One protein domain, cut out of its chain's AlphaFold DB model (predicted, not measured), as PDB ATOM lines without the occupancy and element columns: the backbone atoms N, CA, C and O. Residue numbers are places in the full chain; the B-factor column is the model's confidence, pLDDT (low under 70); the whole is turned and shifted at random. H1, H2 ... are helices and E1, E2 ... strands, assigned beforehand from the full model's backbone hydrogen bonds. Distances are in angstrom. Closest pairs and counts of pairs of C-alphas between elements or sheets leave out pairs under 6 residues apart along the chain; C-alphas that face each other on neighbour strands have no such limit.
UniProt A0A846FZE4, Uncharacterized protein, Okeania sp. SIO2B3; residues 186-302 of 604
ATOM      1  N   TRP A 186     180.582 136.901 111.487       83.38
ATOM      2  CA  TRP A 186     182.006 136.748 111.165       83.38
ATOM      3  C   TRP A 186     182.203 136.065 109.811       83.38
ATOM      4  O   TRP A 186     181.258 135.534 109.232       83.38
ATOM      5  N   ILE A 187     183.434 136.065 109.298       82.44
ATOM      6  CA  ILE A 187     183.819 135.290 108.113       82.44
ATOM      7  C   ILE A 187     184.604 134.060 108.574       82.44
ATOM      8  O   ILE A 187     185.485 134.158 109.429       82.44
ATOM      9  N   ASP A 188     184.277 132.885 108.042       80.38
ATOM     10  CA  ASP A 188     185.019 131.663 108.332       80.38
ATOM     11  C   ASP A 188     186.308 131.527 107.502       80.38
ATOM     12  O   ASP A 188     186.594 132.304 106.595       80.38
ATOM     13  N   LYS A 189     187.107 130.494 107.797       76.62
ATOM     14  CA  LYS A 189     188.382 130.239 107.102       76.62
ATOM     15  C   LYS A 189     188.220 129.952 105.599       76.62
ATOM     16  O   LYS A 189     189.208 130.011 104.877       76.62
ATOM     17  N   SER A 190     187.011 129.628 105.137       74.81
ATOM     18  CA  SER A 190     186.676 129.448 103.718       74.81
ATOM     19  C   SER A 190     186.224 130.740 103.026       74.81
ATOM     20  O   SER A 190     186.033 130.729 101.813       74.81
ATOM     21  N   GLY A 191     186.082 131.849 103.757       74.38
ATOM     22  CA  GLY A 191     185.586 133.114 103.217       74.38
ATOM     23  C   GLY A 191     184.059 133.236 103.216       74.38
ATOM     24  O   GLY A 191     183.529 134.211 102.683       74.38
ATOM     25  N   GLU A 192     183.330 132.288 103.812       79.50
ATOM     26  CA  GLU A 192     181.873 132.362 103.936       79.50
ATOM     27  C   GLU A 192     181.469 133.129 105.194       79.50
ATOM     28  O   GLU A 192     182.045 132.948 106.268       79.50
ATOM     29  N   GLY A 193     180.439 133.971 105.080       80.25
ATOM     30  CA  GLY A 193     179.853 134.627 106.238       80.25
ATOM     31  C   GLY A 193     179.127 133.616 107.132       80.25
ATOM     32  O   GLY A 193     178.427 132.703 106.676       80.25
ATOM     33  N   ARG A 194     179.278 133.796 108.434       85.69
ATOM     34  CA  ARG A 194     178.621 133.018 109.477       85.69
ATOM     35  C   ARG A 194     177.915 133.968 110.425       85.69
ATOM     36  O   ARG A 194     178.399 135.067 110.694       85.69
ATOM     37  N   CYS A 195     176.776 133.517 110.928       88.19
ATOM     38  CA  CYS A 195     175.963 134.253 111.882       88.19
ATOM     39  C   CYS A 195     175.756 133.422 113.150       88.19
ATOM     40  O   CYS A 195     175.583 132.201 113.089       88.19
ATOM     41  N   SER A 196     175.698 134.078 114.301       89.12
ATOM     42  CA  SER A 196     175.244 133.466 115.546       89.12
ATOM     43  C   SER A 196     173.713 133.283 115.518       89.12
ATOM     44  O   SER A 196     172.998 133.945 114.758       89.12
ATOM     45  N   PHE A 197     173.180 132.383 116.353       86.50
ATOM     46  CA  PHE A 197     171.727 132.281 116.552       86.50
ATOM     47  C   PHE A 197     171.119 133.596 117.073       86.50
ATOM     48  O   PHE A 197     170.119 134.029 116.494       86.50
ATOM     49  N   PRO A 198     171.712 134.267 118.085       86.12
ATOM     50  CA  PRO A 198     171.281 135.596 118.516       86.12
ATOM     51  C   PRO A 198     171.262 136.634 117.388       86.12
ATOM     52  O   PRO A 198     170.247 137.301 117.208       86.12
ATOM     53  N   GLY A 199     172.307 136.699 116.562       85.69
ATOM     54  CA  GLY A 199     172.405 137.656 115.461       85.69
ATOM     55  C   GLY A 199     171.315 137.475 114.409       85.69
ATOM     56  O   GLY A 199     170.673 138.434 113.980       85.69
ATOM     57  N   VAL A 200     171.043 136.230 114.004       87.94
ATOM     58  CA  VAL A 200     169.947 135.948 113.058       87.94
ATOM     59  C   VAL A 200     168.584 136.238 113.687       87.94
ATOM     60  O   VAL A 200     167.690 136.746 113.004       87.94
ATOM     61  N   ALA A 201     168.415 135.941 114.974       87.56
ATOM     62  CA  ALA A 201     167.183 136.216 115.698       87.56
ATOM     63  C   ALA A 201     166.917 137.726 115.819       87.56
ATOM     64  O   ALA A 201     165.799 138.167 115.549       87.56
ATOM     65  N   GLU A 202     167.946 138.533 116.089       87.62
ATOM     66  CA  GLU A 202     167.864 139.997 116.116       87.62
ATOM     67  C   GLU A 202     167.465 140.563 114.747       87.62
ATOM     68  O   GLU A 202     166.513 141.340 114.640       87.62
ATOM     69  N   LEU A 203     168.108 140.092 113.671       87.31
ATOM     70  CA  LEU A 203     167.766 140.456 112.290       87.31
ATOM     71  C   LEU A 203     166.314 140.116 111.924       87.31
ATOM     72  O   LEU A 203     165.711 140.774 111.065       87.31
ATOM     73  N   CYS A 204     165.749 139.098 112.575       87.00
ATOM     74  CA  CYS A 204     164.361 138.692 112.425       87.00
ATOM     75  C   CYS A 204     163.418 139.357 113.440       87.00
ATOM     76  O   CYS A 204     162.208 139.300 113.238       87.00
ATOM     77  N   GLY A 205     163.914 140.000 114.496       85.19
ATOM     78  CA  GLY A 205     163.099 140.534 115.589       85.19
ATOM     79  C   GLY A 205     162.336 139.457 116.365       85.19
ATOM     80  O   GLY A 205     161.153 139.646 116.650       85.19
ATOM     81  N   ILE A 206     162.978 138.317 116.624       87.81
ATOM     82  CA  ILE A 206     162.429 137.175 117.371       87.81
ATOM     83  C   ILE A 206     163.372 136.790 118.513       87.81
ATOM     84  O   ILE A 206     164.556 137.121 118.472       87.81
ATOM     85  N   ASP A 207     162.870 136.042 119.493       85.12
ATOM     86  CA  ASP A 207     163.708 135.469 120.542       85.12
ATOM     87  C   ASP A 207     164.559 134.316 119.986       85.12
ATOM     88  O   ASP A 207     164.083 133.447 119.250       85.12
ATOM     89  N   HIS A 208     165.852 134.312 120.318       84.06
ATOM     90  CA  HIS A 208     166.795 133.321 119.793       84.06
ATOM     91  C   HIS A 208     166.528 131.909 120.336       84.06
ATOM     92  O   HIS A 208     166.710 130.940 119.603       84.06
ATOM     93  N   GLU A 209     166.029 131.794 121.568       82.94
ATOM     94  CA  GLU A 209     165.605 130.522 122.167       82.94
ATOM     95  C   GLU A 209     164.422 129.902 121.409       82.94
ATOM     96  O   GLU A 209     164.422 128.703 121.135       82.94
ATOM     97  N   ASP A 210     163.459 130.715 120.959       80.56
ATOM     98  CA  ASP A 210     162.333 130.245 120.142       80.56
ATOM     99  C   ASP A 210     162.802 129.728 118.774       80.56
ATOM    100  O   ASP A 210     162.282 128.735 118.255       80.56
ATOM    101  N   LEU A 211     163.802 130.388 118.178       83.69
ATOM    102  CA  LEU A 211     164.413 129.951 116.924       83.69
ATOM    103  C   LEU A 211     165.135 128.608 117.094       83.69
ATOM    104  O   LEU A 211     164.971 127.721 116.253       83.69
ATOM    105  N   ILE A 212     165.907 128.454 118.172       82.56
ATOM    106  CA  ILE A 212     166.616 127.212 118.499       82.56
ATOM    107  C   ILE A 212     165.606 126.094 118.755       82.56
ATOM    108  O   ILE A 212     165.675 125.065 118.086       82.56
ATOM    109  N   ALA A 213     164.612 126.318 119.616       79.19
ATOM    110  CA  ALA A 213     163.574 125.339 119.924       79.19
ATOM    111  C   ALA A 213     162.822 124.884 118.663       79.19
ATOM    112  O   ALA A 213     162.584 123.694 118.467       79.19
ATOM    113  N   LEU A 214     162.489 125.802 117.751       77.50
ATOM    114  CA  LEU A 214     161.800 125.465 116.503       77.50
ATOM    115  C   LEU A 214     162.661 124.610 115.551       77.50
ATOM    116  O   LEU A 214     162.134 123.747 114.836       77.50
ATOM    117  N   LEU A 215     163.975 124.835 115.538       76.06
ATOM    118  CA  LEU A 215     164.925 124.040 114.758       76.06
ATOM    119  C   LEU A 215     165.217 122.684 115.424       76.06
ATOM    120  O   LEU A 215     165.314 121.677 114.725       76.06
ATOM    121  N   GLU A 216     165.260 122.621 116.754       73.69
ATOM    122  CA  GLU A 216     165.500 121.398 117.533       73.69
ATOM    123  C   GLU A 216     164.308 120.443 117.556       73.69
ATOM    124  O   GLU A 216     164.489 119.245 117.351       73.69
ATOM    125  N   VAL A 217     163.077 120.955 117.668       65.12
ATOM    126  CA  VAL A 217     161.842 120.153 117.529       65.12
ATOM    127  C   VAL A 217     161.813 119.407 116.185       65.12
ATOM    128  O   VAL A 217     161.194 118.352 116.044       65.12
ATOM    129  N   SER A 218     162.538 119.910 115.186       55.53
ATOM    130  CA  SER A 218     162.651 119.279 113.871       55.53
ATOM    131  C   SER A 218     163.704 118.160 113.787       55.53
ATOM    132  O   SER A 218     163.682 117.377 112.829       55.53
ATOM    133  N   LEU A 219     164.600 118.045 114.773       57.38
ATOM    134  CA  LEU A 219     165.589 116.964 114.891       57.38
ATOM    135  C   LEU A 219     164.990 115.698 115.528       57.38
ATOM    136  O   LEU A 219     165.399 114.592 115.182       57.38
ATOM    137  N   GLU A 220     163.990 115.842 116.402       58.31
ATOM    138  CA  GLU A 220     163.457 114.734 117.211       58.31
ATOM    139  C   GLU A 220     162.398 113.876 116.489       58.31
ATOM    140  O   GLU A 220     162.260 112.679 116.768       58.31
ATOM    141  N   GLU A 221     161.670 114.419 115.504       49.28
ATOM    142  CA  GLU A 221     160.572 113.688 114.861       49.28
ATOM    143  C   GLU A 221     160.949 112.993 113.535       49.28
ATOM    144  O   GLU A 221     161.162 113.602 112.479       49.28
ATOM    145  N   LYS A 222     160.884 111.652 113.553       44.91
ATOM    146  CA  LYS A 222     160.906 110.756 112.372       44.91
ATOM    147  C   LYS A 222     159.602 110.772 111.548       44.91
ATOM    148  O   LYS A 222     159.435 109.958 110.639       44.91
ATOM    149  N   LYS A 223     158.646 111.659 111.847       42.00
ATOM    150  CA  LYS A 223     157.343 111.725 111.163       42.00
ATOM    151  C   LYS A 223     157.273 112.942 110.240       42.00
ATOM    152  O   LYS A 223     156.990 114.053 110.657       42.00
ATOM    153  N   TYR A 224     157.426 112.697 108.939       44.91
ATOM    154  CA  TYR A 224     157.415 113.688 107.848       44.91
ATOM    155  C   TYR A 224     156.096 114.460 107.619       44.91
ATOM    156  O   TYR A 224     155.904 115.083 106.574       44.91
ATOM    157  N   SER A 225     155.159 114.414 108.567       41.56
ATOM    158  CA  SER A 225     153.798 114.926 108.399       41.56
ATOM    159  C   SER A 225     153.607 116.366 108.883       41.56
ATOM    160  O   SER A 225     152.645 116.998 108.449       41.56
ATOM    161  N   PHE A 226     154.458 116.881 109.777       39.75
ATOM    162  CA  PHE A 226     154.163 118.119 110.510       39.75
ATOM    163  C   PHE A 226     155.391 119.013 110.738       39.75
ATOM    164  O   PHE A 226     155.564 119.593 111.800       39.75
ATOM    165  N   PHE A 227     156.264 119.155 109.735       51.31
ATOM    166  CA  PHE A 227     157.377 120.100 109.868       51.31
ATOM    167  C   PHE A 227     156.892 121.553 109.834       51.31
ATOM    168  O   PHE A 227     156.098 121.898 108.942       51.31
ATOM    169  N   PRO A 228     157.421 122.429 110.710       62.19
ATOM    170  CA  PRO A 228     157.326 123.869 110.532       62.19
ATOM    171  C   PRO A 228     157.777 124.245 109.115       62.19
ATOM    172  O   PRO A 228     158.773 123.729 108.602       62.19
ATOM    173  N   ARG A 229     157.041 125.145 108.453       70.50
ATOM    174  CA  ARG A 229     157.326 125.568 107.067       70.50
ATOM    175  C   ARG A 229     158.758 126.090 106.886       70.50
ATOM    176  O   ARG A 229     159.300 125.952 105.794       70.50
ATOM    177  N   LEU A 230     159.370 126.620 107.949       75.44
ATOM    178  CA  LEU A 230     160.775 127.026 107.967       75.44
ATOM    179  C   LEU A 230     161.715 125.861 107.644       75.44
ATOM    180  O   LEU A 230     162.531 125.967 106.738       75.44
ATOM    181  N   VAL A 231     161.567 124.726 108.325       69.81
ATOM    182  CA  VAL A 231     162.452 123.570 108.130       69.81
ATOM    183  C   VAL A 231     162.244 122.941 106.759       69.81
ATOM    184  O   VAL A 231     163.204 122.529 106.120       69.81
ATOM    185  N   GLN A 232     161.016 122.955 106.236       68.56
ATOM    186  CA  GLN A 232     160.779 122.570 104.841       68.56
ATOM    187  C   GLN A 232     161.518 123.495 103.862       68.56
ATOM    188  O   GLN A 232     162.066 123.019 102.870       68.56
ATOM    189  N   SER A 233     161.561 124.800 104.145       66.12
ATOM    190  CA  SER A 233     162.309 125.777 103.347       66.12
ATOM    191  C   SER A 233     163.822 125.546 103.417       66.12
ATOM    192  O   SER A 233     164.491 125.634 102.396       66.12
ATOM    193  N   LEU A 234     164.355 125.193 104.591       70.81
ATOM    194  CA  LEU A 234     165.783 124.909 104.783       70.81
ATOM    195  C   LEU A 234     166.204 123.595 104.108       70.81
ATOM    196  O   LEU A 234     167.159 123.582 103.338       70.81
ATOM    197  N   VAL A 235     165.430 122.522 104.296       68.44
ATOM    198  CA  VAL A 235     165.694 121.214 103.670       68.44
ATOM    199  C   VAL A 235     165.543 121.284 102.149       68.44
ATOM    200  O   VAL A 235     166.360 120.734 101.417       68.44
ATOM    201  N   SER A 236     164.531 121.995 101.635       64.62
ATOM    202  CA  SER A 236     164.425 122.231 100.184       64.62
ATOM    203  C   SER A 236     165.549 123.121  99.640       64.62
ATOM    204  O   SER A 236     165.908 122.987  98.472       64.62
ATOM    205  N   GLY A 237     166.142 123.961 100.495       59.38
ATOM    206  CA  GLY A 237     167.359 124.727 100.230       59.38
ATOM    207  C   GLY A 237     168.654 123.908 100.257       59.38
ATOM    208  O   GLY A 237     169.708 124.475  99.992       59.38
ATOM    209  N   GLY A 238     168.593 122.598 100.528       62.22
ATOM    210  CA  GLY A 238     169.752 121.698 100.515       62.22
ATOM    211  C   GLY A 238     170.510 121.597 101.841       62.22
ATOM    212  O   GLY A 238     171.564 120.978 101.867       62.22
ATOM    213  N   ILE A 239     169.979 122.179 102.921       70.56
ATOM    214  CA  ILE A 239     170.559 122.090 104.268       70.56
ATOM    215  C   ILE A 239     170.052 120.810 104.930       70.56
ATOM    216  O   ILE A 239     168.844 120.661 105.160       70.56
ATOM    217  N   ASP A 240     170.967 119.890 105.229       65.56
ATOM    218  CA  ASP A 240     170.631 118.639 105.908       65.56
ATOM    219  C   ASP A 240     170.464 118.840 107.423       65.56
ATOM    220  O   ASP A 240     170.987 119.780 108.022       65.56
ATOM    221  N   ARG A 241     169.726 117.941 108.077       63.56
ATOM    222  CA  ARG A 241     169.439 118.031 109.514       63.56
ATOM    223  C   ARG A 241     170.684 117.924 110.377       63.56
ATOM    224  O   ARG A 241     170.771 118.600 111.401       63.56
ATOM    225  N   ASP A 242     171.646 117.116 109.952       64.50
ATOM    226  CA  ASP A 242     172.898 116.925 110.678       64.50
ATOM    227  C   ASP A 242     173.752 118.207 110.677       64.50
ATOM    228  O   ASP A 242     174.548 118.425 111.595       64.50
ATOM    229  N   GLU A 243     173.521 119.127 109.729       70.50
ATOM    230  CA  GLU A 243     174.170 120.440 109.717       70.50
ATOM    231  C   GLU A 243     173.684 121.354 110.847       70.50
ATOM    232  O   GLU A 243     174.459 122.182 111.327       70.50
ATOM    233  N   PHE A 244     172.458 121.185 111.354       72.75
ATOM    234  CA  PHE A 244     171.951 122.012 112.457       72.75
ATOM    235  C   PHE A 244     172.766 121.824 113.747       72.75
ATOM    236  O   PHE A 244     172.998 122.785 114.484       72.75
ATOM    237  N   LEU A 245     173.277 120.612 113.997       68.44
ATOM    238  CA  LEU A 245     174.198 120.336 115.109       68.44
ATOM    239  C   LEU A 245     175.559 121.012 114.904       68.44
ATOM    240  O   LEU A 245     176.214 121.418 115.868       68.44
ATOM    241  N   ILE A 246     175.976 121.163 113.645       77.94
ATOM    242  CA  ILE A 246     177.215 121.843 113.267       77.94
ATOM    243  C   ILE A 246     177.070 123.357 113.469       77.94
ATOM    244  O   ILE A 246     178.026 123.992 113.916       77.94
ATOM    245  N   TRP A 247     175.888 123.937 113.232       83.81
ATOM    246  CA  TRP A 247     175.651 125.380 113.385       83.81
ATOM    247  C   TRP A 247     175.848 125.877 114.813       83.81
ATOM    248  O   TRP A 247     176.340 126.985 115.002       83.81
ATOM    249  N   LYS A 248     175.568 125.050 115.828       76.56
ATOM    250  CA  LYS A 248     175.874 125.396 117.226       76.56
ATOM    251  C   LYS A 248     177.368 125.615 117.480       76.56
ATOM    252  O   LYS A 248     177.725 126.362 118.380       76.56
ATOM    253  N   LYS A 249     178.239 124.955 116.708       77.25
ATOM    254  CA  LYS A 249     179.701 125.040 116.858       77.25
ATOM    255  C   LYS A 249     180.355 125.985 115.851       77.25
ATOM    256  O   LYS A 249     181.348 126.618 116.183       77.25
ATOM    257  N   LYS A 250     179.841 126.044 114.619       79.62
ATOM    258  CA  LYS A 250     180.449 126.779 113.494       79.62
ATOM    259  C   LYS A 250     179.673 128.028 113.060       79.62
ATOM    260  O   LYS A 250     180.150 128.743 112.185       79.62
ATOM    261  N   GLY A 251     178.509 128.290 113.651       83.25
ATOM    262  CA  GLY A 251     177.601 129.354 113.228       83.25
ATOM    263  C   GLY A 251     176.725 128.963 112.039       83.25
ATOM    264  O   GLY A 251     177.009 128.025 111.286       83.25
ATOM    265  N   ILE A 252     175.634 129.701 111.881       87.19
ATOM    266  CA  ILE A 252     174.659 129.552 110.806       87.19
ATOM    267  C   ILE A 252     175.272 130.121 109.513       87.19
ATOM    268  O   ILE A 252     175.700 131.276 109.515       87.19
ATOM    269  N   PRO A 253     175.322 129.366 108.401       85.69
ATOM    270  CA  PRO A 253     175.777 129.897 107.116       85.69
ATOM    271  C   PRO A 253     174.853 131.007 106.603       85.69
ATOM    272  O   PRO A 253     173.636 130.939 106.789       85.69
ATOM    273  N   VAL A 254     175.398 131.983 105.866       83.69
ATOM    274  CA  VAL A 254     174.620 133.087 105.254       83.69
ATOM    275  C   VAL A 254     173.400 132.594 104.478       83.69
ATOM    276  O   VAL A 254     172.322 133.183 104.568       83.69
ATOM    277  N   VAL A 255     173.544 131.490 103.740       81.50
ATOM    278  CA  VAL A 255     172.452 130.895 102.957       81.50
ATOM    279  C   VAL A 255     171.288 130.505 103.871       81.50
ATOM    280  O   VAL A 255     170.148 130.898 103.623       81.50
ATOM    281  N   ALA A 256     171.570 129.821 104.978       82.19
ATOM    282  CA  ALA A 256     170.564 129.478 105.974       82.19
ATOM    283  C   ALA A 256     169.960 130.715 106.651       82.19
ATOM    284  O   ALA A 256     168.739 130.807 106.779       82.19
ATOM    285  N   ALA A 257     170.793 131.685 107.036       85.62
ATOM    286  CA  ALA A 257     170.339 132.926 107.656       85.62
ATOM    287  C   ALA A 257     169.366 133.694 106.742       85.62
ATOM    288  O   ALA A 257     168.324 134.164 107.199       85.62
ATOM    289  N   SER A 258     169.645 133.749 105.436       84.50
ATOM    290  CA  SER A 258     168.776 134.408 104.454       84.50
ATOM    291  C   SER A 258     167.390 133.755 104.349       84.50
ATOM    292  O   SER A 258     166.377 134.458 104.324       84.50
ATOM    293  N   LEU A 259     167.327 132.419 104.383       82.31
ATOM    294  CA  LEU A 259     166.073 131.660 104.350       82.31
ATOM    295  C   LEU A 259     165.259 131.843 105.636       82.31
ATOM    296  O   LEU A 259     164.031 131.939 105.583       82.31
ATOM    297  N   ILE A 260     165.932 131.930 106.787       85.31
ATOM    298  CA  ILE A 260     165.286 132.224 108.074       85.31
ATOM    299  C   ILE A 260     164.664 133.629 108.042       85.31
ATOM    300  O   ILE A 260     163.486 133.784 108.377       85.31
ATOM    301  N   ILE A 261     165.400 134.634 107.557       86.38
ATOM    302  CA  ILE A 261     164.903 136.012 107.416       86.38
ATOM    303  C   ILE A 261     163.701 136.070 106.459       86.38
ATOM    304  O   ILE A 261     162.682 136.687 106.778       86.38
ATOM    305  N   GLU A 262     163.769 135.399 105.306       85.31
ATOM    306  CA  GLU A 262     162.661 135.344 104.342       85.31
ATOM    307  C   GLU A 262     161.405 134.697 104.946       85.31
ATOM    308  O   GLU A 262     160.281 135.188 104.774       85.31
ATOM    309  N   TYR A 263     161.588 133.617 105.707       85.62
ATOM    310  CA  TYR A 263     160.498 132.947 106.397       85.62
ATOM    311  C   TYR A 263     159.799 133.880 107.390       85.62
ATOM    312  O   TYR A 263     158.574 134.006 107.333       85.62
ATOM    313  N   TYR A 264     160.529 134.587 108.252       85.38
ATOM    314  CA  TYR A 264     159.910 135.524 109.197       85.38
ATOM    315  C   TYR A 264     159.355 136.788 108.520       85.38
ATOM    316  O   TYR A 264     158.389 137.375 109.011       85.38
ATOM    317  N   ALA A 265     159.847 137.156 107.334       81.12
ATOM    318  CA  ALA A 265     159.282 138.247 106.544       81.12
ATOM    319  C   ALA A 265     157.924 137.889 105.895       81.12
ATOM    320  O   ALA A 265     156.999 138.719 105.885       81.12
ATOM    321  N   PHE A 266     157.784 136.668 105.357       83.06
ATOM    322  CA  PHE A 266     156.642 136.282 104.509       83.06
ATOM    323  C   PHE A 266     155.979 134.942 104.861       83.06
ATOM    324  O   PHE A 266     154.756 134.823 104.754       83.06
ATOM    325  N   GLY A 267     156.750 133.939 105.281       75.25
ATOM    326  CA  GLY A 267     156.307 132.551 105.464       75.25
ATOM    327  C   GLY A 267     155.710 132.203 106.837       75.25
ATOM    328  O   GLY A 267     154.919 131.261 106.924       75.25
ATOM    329  N   ALA A 268     156.024 132.971 107.886       76.88
ATOM    330  CA  ALA A 268     155.720 132.651 109.288       76.88
ATOM    331  C   ALA A 268     154.259 132.897 109.730       76.88
ATOM    332  O   ALA A 268     153.906 132.728 110.899       76.88
ATOM    333  N   GLY A 269     153.372 133.295 108.810       79.81
ATOM    334  CA  GLY A 269     151.946 133.494 109.092       79.81
ATOM    335  C   GLY A 269     151.686 134.556 110.169       79.81
ATOM    336  O   GLY A 269     151.864 135.748 109.914       79.81
ATOM    337  N   LYS A 270     151.234 134.132 111.358       73.69
ATOM    338  CA  LYS A 270     150.964 135.019 112.508       73.69
ATOM    339  C   LYS A 270     152.233 135.519 113.212       73.69
ATOM    340  O   LYS A 270     152.163 136.525 113.900       73.69
ATOM    341  N   HIS A 271     153.367 134.848 113.009       76.38
ATOM    342  CA  HIS A 271     154.668 135.198 113.597       76.38
ATOM    343  C   HIS A 271     155.537 136.025 112.639       76.38
ATOM    344  O   HIS A 271     156.755 136.035 112.754       76.38
ATOM    345  N   ARG A 272     154.926 136.677 111.641       84.56
ATOM    346  CA  ARG A 272     155.664 137.567 110.741       84.56
ATOM    347  C   ARG A 272     156.077 138.826 111.485       84.56
ATOM    348  O   ARG A 272     155.241 139.439 112.146       84.56
ATOM    349  N   THR A 273     157.318 139.247 111.299       86.00
ATOM    350  CA  THR A 273     157.865 140.439 111.946       86.00
ATOM    351  C   THR A 273     158.161 141.524 110.913       86.00
ATOM    352  O   THR A 273     158.628 141.272 109.797       86.00
ATOM    353  N   ASP A 274     157.878 142.777 111.273       83.19
ATOM    354  CA  ASP A 274     158.196 143.915 110.405       83.19
ATOM    355  C   ASP A 274     159.706 144.178 110.343       83.19
ATOM    356  O   ASP A 274     160.191 144.688 109.332       83.19
ATOM    357  N   ILE A 275     160.441 143.784 111.391       86.31
ATOM    358  CA  ILE A 275     161.906 143.811 111.438       86.31
ATOM    359  C   ILE A 275     162.458 142.895 110.340       86.31
ATOM    360  O   ILE A 275     163.100 143.408 109.428       86.31
ATOM    361  N   ALA A 276     162.078 141.609 110.302       86.06
ATOM    362  CA  ALA A 276     162.525 140.689 109.249       86.06
ATOM    363  C   ALA A 276     162.192 141.192 107.836       86.06
ATOM    364  O   ALA A 276     163.001 141.057 106.921       86.06
ATOM    365  N   ARG A 277     161.026 141.822 107.626       86.75
ATOM    366  CA  ARG A 277     160.652 142.367 106.307       86.75
ATOM    367  C   ARG A 277     161.533 143.542 105.883       86.75
ATOM    368  O   ARG A 277     161.861 143.658 104.701       86.75
ATOM    369  N   LYS A 278     161.881 144.434 106.814       87.44
ATOM    370  CA  LYS A 278     162.813 145.540 106.550       87.44
ATOM    371  C   LYS A 278     164.203 144.991 106.262       87.44
ATOM    372  O   LYS A 278     164.761 145.325 105.225       87.44
ATOM    373  N   THR A 279     164.682 144.083 107.105       83.94
ATOM    374  CA  THR A 279     165.963 143.394 106.960       83.94
ATOM    375  C   THR A 279     166.079 142.685 105.608       83.94
ATOM    376  O   THR A 279     167.026 142.923 104.868       83.94
ATOM    377  N   TYR A 280     165.064 141.910 105.212       88.56
ATOM    378  CA  TYR A 280     165.020 141.243 103.909       88.56
ATOM    379  C   TYR A 280     165.104 142.233 102.741       88.56
ATOM    380  O   TYR A 280     165.820 142.002 101.772       88.56
ATOM    381  N   ARG A 281     164.386 143.362 102.817       82.19
ATOM    382  CA  ARG A 281     164.440 144.396 101.773       82.19
ATOM    383  C   ARG A 281     165.814 145.056 101.707       82.19
ATOM    384  O   ARG A 281     166.325 145.225 100.605       82.19
ATOM    385  N   SER A 282     166.420 145.365 102.847       79.94
ATOM    386  CA  SER A 282     167.788 145.886 102.906       79.94
ATOM    387  C   SER A 282     168.787 144.896 102.303       79.94
ATOM    388  O   SER A 282     169.646 145.293 101.517       79.94
ATOM    389  N   PHE A 283     168.624 143.595 102.571       82.88
ATOM    390  CA  PHE A 283     169.502 142.579 101.994       82.88
ATOM    391  C   PHE A 283     169.200 142.229 100.529       82.88
ATOM    392  O   PHE A 283     170.037 141.679  99.817       82.88
ATOM    393  N   SER A 284     168.013 142.583 100.034       70.19
ATOM    394  CA  SER A 284     167.714 142.509  98.601       70.19
ATOM    395  C   SER A 284     168.436 143.595  97.798       70.19
ATOM    396  O   SER A 284     168.647 143.428  96.598       70.19
ATOM    397  N   THR A 285     168.815 144.698  98.454       70.12
ATOM    398  CA  THR A 285     169.599 145.784  97.851       70.12
ATOM    399  C   THR A 285     171.104 145.622  98.060       70.12
ATOM    400  O   THR A 285     171.862 145.953  97.153       70.12
ATOM    401  N   THR A 286     171.527 145.077  99.203       75.25
ATOM    402  CA  THR A 286     172.933 144.826  99.564       75.25
ATOM    403  C   THR A 286     173.066 143.370  99.982       75.25
ATOM    404  O   THR A 286     172.328 142.957 100.864       75.25
ATOM    405  N   SER A 287     173.955 142.560  99.399       82.81
ATOM    406  CA  SER A 287     173.965 141.135  99.758       82.81
ATOM    407  C   SER A 287     174.298 140.932 101.247       82.81
ATOM    408  O   SER A 287     175.113 141.657 101.818       82.81
ATOM    409  N   LEU A 288     173.653 139.953 101.895       83.25
ATOM    410  CA  LEU A 288     173.916 139.637 103.306       83.25
ATOM    411  C   LEU A 288     175.390 139.252 103.527       83.25
ATOM    412  O   LEU A 288     175.968 139.609 104.546       83.25
ATOM    413  N   GLN A 289     176.002 138.581 102.549       83.12
ATOM    414  CA  GLN A 289     177.425 138.246 102.556       83.12
ATOM    415  C   GLN A 289     178.303 139.507 102.550       83.12
ATOM    416  O   GLN A 289     179.212 139.611 103.368       83.12
ATOM    417  N   ASP A 290     178.012 140.476 101.675       82.31
ATOM    418  CA  ASP A 290     178.787 141.721 101.577       82.31
ATOM    419  C   ASP A 290     178.634 142.570 102.844       82.31
ATOM    420  O   ASP A 290     179.604 143.140 103.334       82.31
ATOM    421  N   TRP A 291     177.428 142.608 103.419       87.38
ATOM    422  CA  TRP A 291     177.172 143.318 104.671       87.38
ATOM    423  C   TRP A 291     177.896 142.682 105.866       87.38
ATOM    424  O   TRP A 291     178.464 143.395 106.693       87.38
ATOM    425  N   ILE A 292     177.918 141.345 105.954       82.31
ATOM    426  CA  ILE A 292     178.690 140.630 106.983       82.31
ATOM    427  C   ILE A 292     180.184 140.886 106.795       82.31
ATOM    428  O   ILE A 292     180.880 141.112 107.779       82.31
ATOM    429  N   ALA A 293     180.676 140.897 105.555       79.06
ATOM    430  CA  ALA A 293     182.074 141.192 105.273       79.06
ATOM    431  C   ALA A 293     182.459 142.619 105.686       79.06
ATOM    432  O   ALA A 293     183.481 142.805 106.341       79.06
ATOM    433  N   GLU A 294     181.613 143.609 105.395       80.56
ATOM    434  CA  GLU A 294     181.796 144.994 105.846       80.56
ATOM    435  C   GLU A 294     181.815 145.095 107.379       80.56
ATOM    436  O   GLU A 294     182.657 145.779 107.962       80.56
ATOM    437  N   LYS A 295     180.908 144.384 108.058       76.31
ATOM    438  CA  LYS A 295     180.855 144.348 109.524       76.31
ATOM    439  C   LYS A 295     182.065 143.653 110.140       76.31
ATOM    440  O   LYS A 295     182.617 144.177 111.100       76.31
ATOM    441  N   ALA A 296     182.496 142.533 109.572       72.38
ATOM    442  CA  ALA A 296     183.666 141.797 110.033       72.38
ATOM    443  C   ALA A 296     184.959 142.613 109.849       72.38
ATOM    444  O   ALA A 296     185.756 142.694 110.776       72.38
ATOM    445  N   MET A 297     185.124 143.302 108.711       65.38
ATOM    446  CA  MET A 297     186.281 144.173 108.451       65.38
ATOM    447  C   MET A 297     186.353 145.377 109.398       65.38
ATOM    448  O   MET A 297     187.442 145.788 109.794       65.38
ATOM    449  N   ASN A 298     185.205 145.940 109.783       58.16
ATOM    450  CA  ASN A 298     185.158 147.045 110.743       58.16
ATOM    451  C   ASN A 298     185.509 146.605 112.175       58.16
ATOM    452  O   ASN A 298     185.997 147.427 112.946       58.16
ATOM    453  N   CYS A 299     185.324 145.327 112.521       51.72
ATOM    454  CA  CYS A 299     185.752 144.779 113.811       51.72
ATOM    455  C   CYS A 299     187.275 144.551 113.890       51.72
ATOM    456  O   CYS A 299     187.849 144.681 114.969       51.72
ATOM    457  N   ASP A 300     187.950 144.271 112.767       44.28
ATOM    458  CA  ASP A 300     189.412 144.066 112.732       44.28
ATOM    459  C   ASP A 300     190.216 145.380 112.861       44.28
ATOM    460  O   ASP A 300     191.392 145.372 113.246       44.28
ATOM    461  N   LEU A 301     189.584 146.529 112.590       37.75
ATOM    462  CA  LEU A 301     190.204 147.856 112.695       37.75
ATOM    463  C   LEU A 301     190.235 148.419 114.125       37.75
ATOM    464  O   LEU A 301     191.050 149.296 114.405       37.75
ATOM    465  N   GLU A 302     189.421 147.904 115.050       34.56
ATOM    466  CA  GLU A 302     189.452 148.340 116.457       34.56
ATOM    467  C   GLU A 302     190.576 147.675 117.275       34.56
ATOM    468  O   GLU A 302     190.873 148.115 118.385       34.56
TER     469      GLU A 302
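What this domain is: This is residues 186 to 302 of the 604 residues of an uncharacterized protein of Okeania sp. SIO2B3 (UniProt A0A846FZE4). Helix H5 runs through the middle of a small helical body, with H1, H3 and H6 packed round it at steep angles; H2 packs on H1 with residues 208 to 212, and H4 lies out near H2. H7 leads away towards one end of the long axis, and the link from H2 to H3 makes the other end. The printed part has 117 residues with seven named helices and one named strand, in the order E1, H1, H2, H3, H4, H5, H6, H7, and its class is mostly helix. It is compact, with a radius of gyration of the C-alphas of 14.3 A, yet elongated in outline, spanning 48 by 30 by 23 A.

Where its parts are: The longest helix by residues, H5, holds residues 254 to 267, 18.3 A from C-alpha 254 at (174.620, 133.087, 105.254) to C-alpha 267. H6, residues 274 to 285, is 17.1 A long, and H7, residues 288 to 300, is 18.7 A long and ends with C-alpha 300 at (189.412, 144.066, 112.732). Before H5 come E1, residues 193 to 195, 6.9 A, which begins with C-alpha 193 at (179.853, 134.627, 106.238); H1, residues 197 to 204, 10.6 A; H2, residues 208 to 220, 19.1 A; H3, residues 229 to 236, 10.4 A; and H4, residues 241 to 250, 14.6 A.

How they stand to each other: H5 is the hub. It touches H6, opposite ways at a steep tilt of 51 degrees, with the closest C-alphas, those of Ala 265 and Arg 277, 4.3 A apart. It touches H1, the same way at a steep tilt of 42 degrees, closest at Cys 204 and Ile 261, whose C-alphas are 5.7 A apart. H3 touches H5, with the C-alphas of Leu 230 and Tyr 263 closest at 6.1 A. H7 only just touches H5, with 3 pairs of C-alphas within 8 A, the closest being those of Val 254 and Gln 289, 6.5 A apart. H1 and H6 touch about perpendicular, at 90 degrees, with the C-alphas of Cys 204 and Ala 276 closest at 4.2 A. H2 touches H1 with residues 208 to 212 alone, closest at Ala 201 and His 208, whose C-alphas are 5.0 A apart. H4 is close to but not clearly touching H2, with the C-alphas of Leu 219 and Arg 241 closest at 6.7 A. E1 pairs with no named strand, but residues 194 to 195 of E1 pair antiparallel with residues 252 to 253. Every O i to N i+4 pair is within hydrogen-bond range in H1, H3, H5, H6 and H7; H2 has 6 of 9, and H4 has 2 of 6 beside 5 of 7 O i to N i+3 pairs.

The domain as a whole: The two C-alphas farthest apart, those of Ser 225 and Glu 302, are 49.5 A apart. The printed part has no cut, and no link is long. The mean pLDDT of the printed part is 75.2; residues 217 to 228 and 297 to 302 are among the 29 residues under 70.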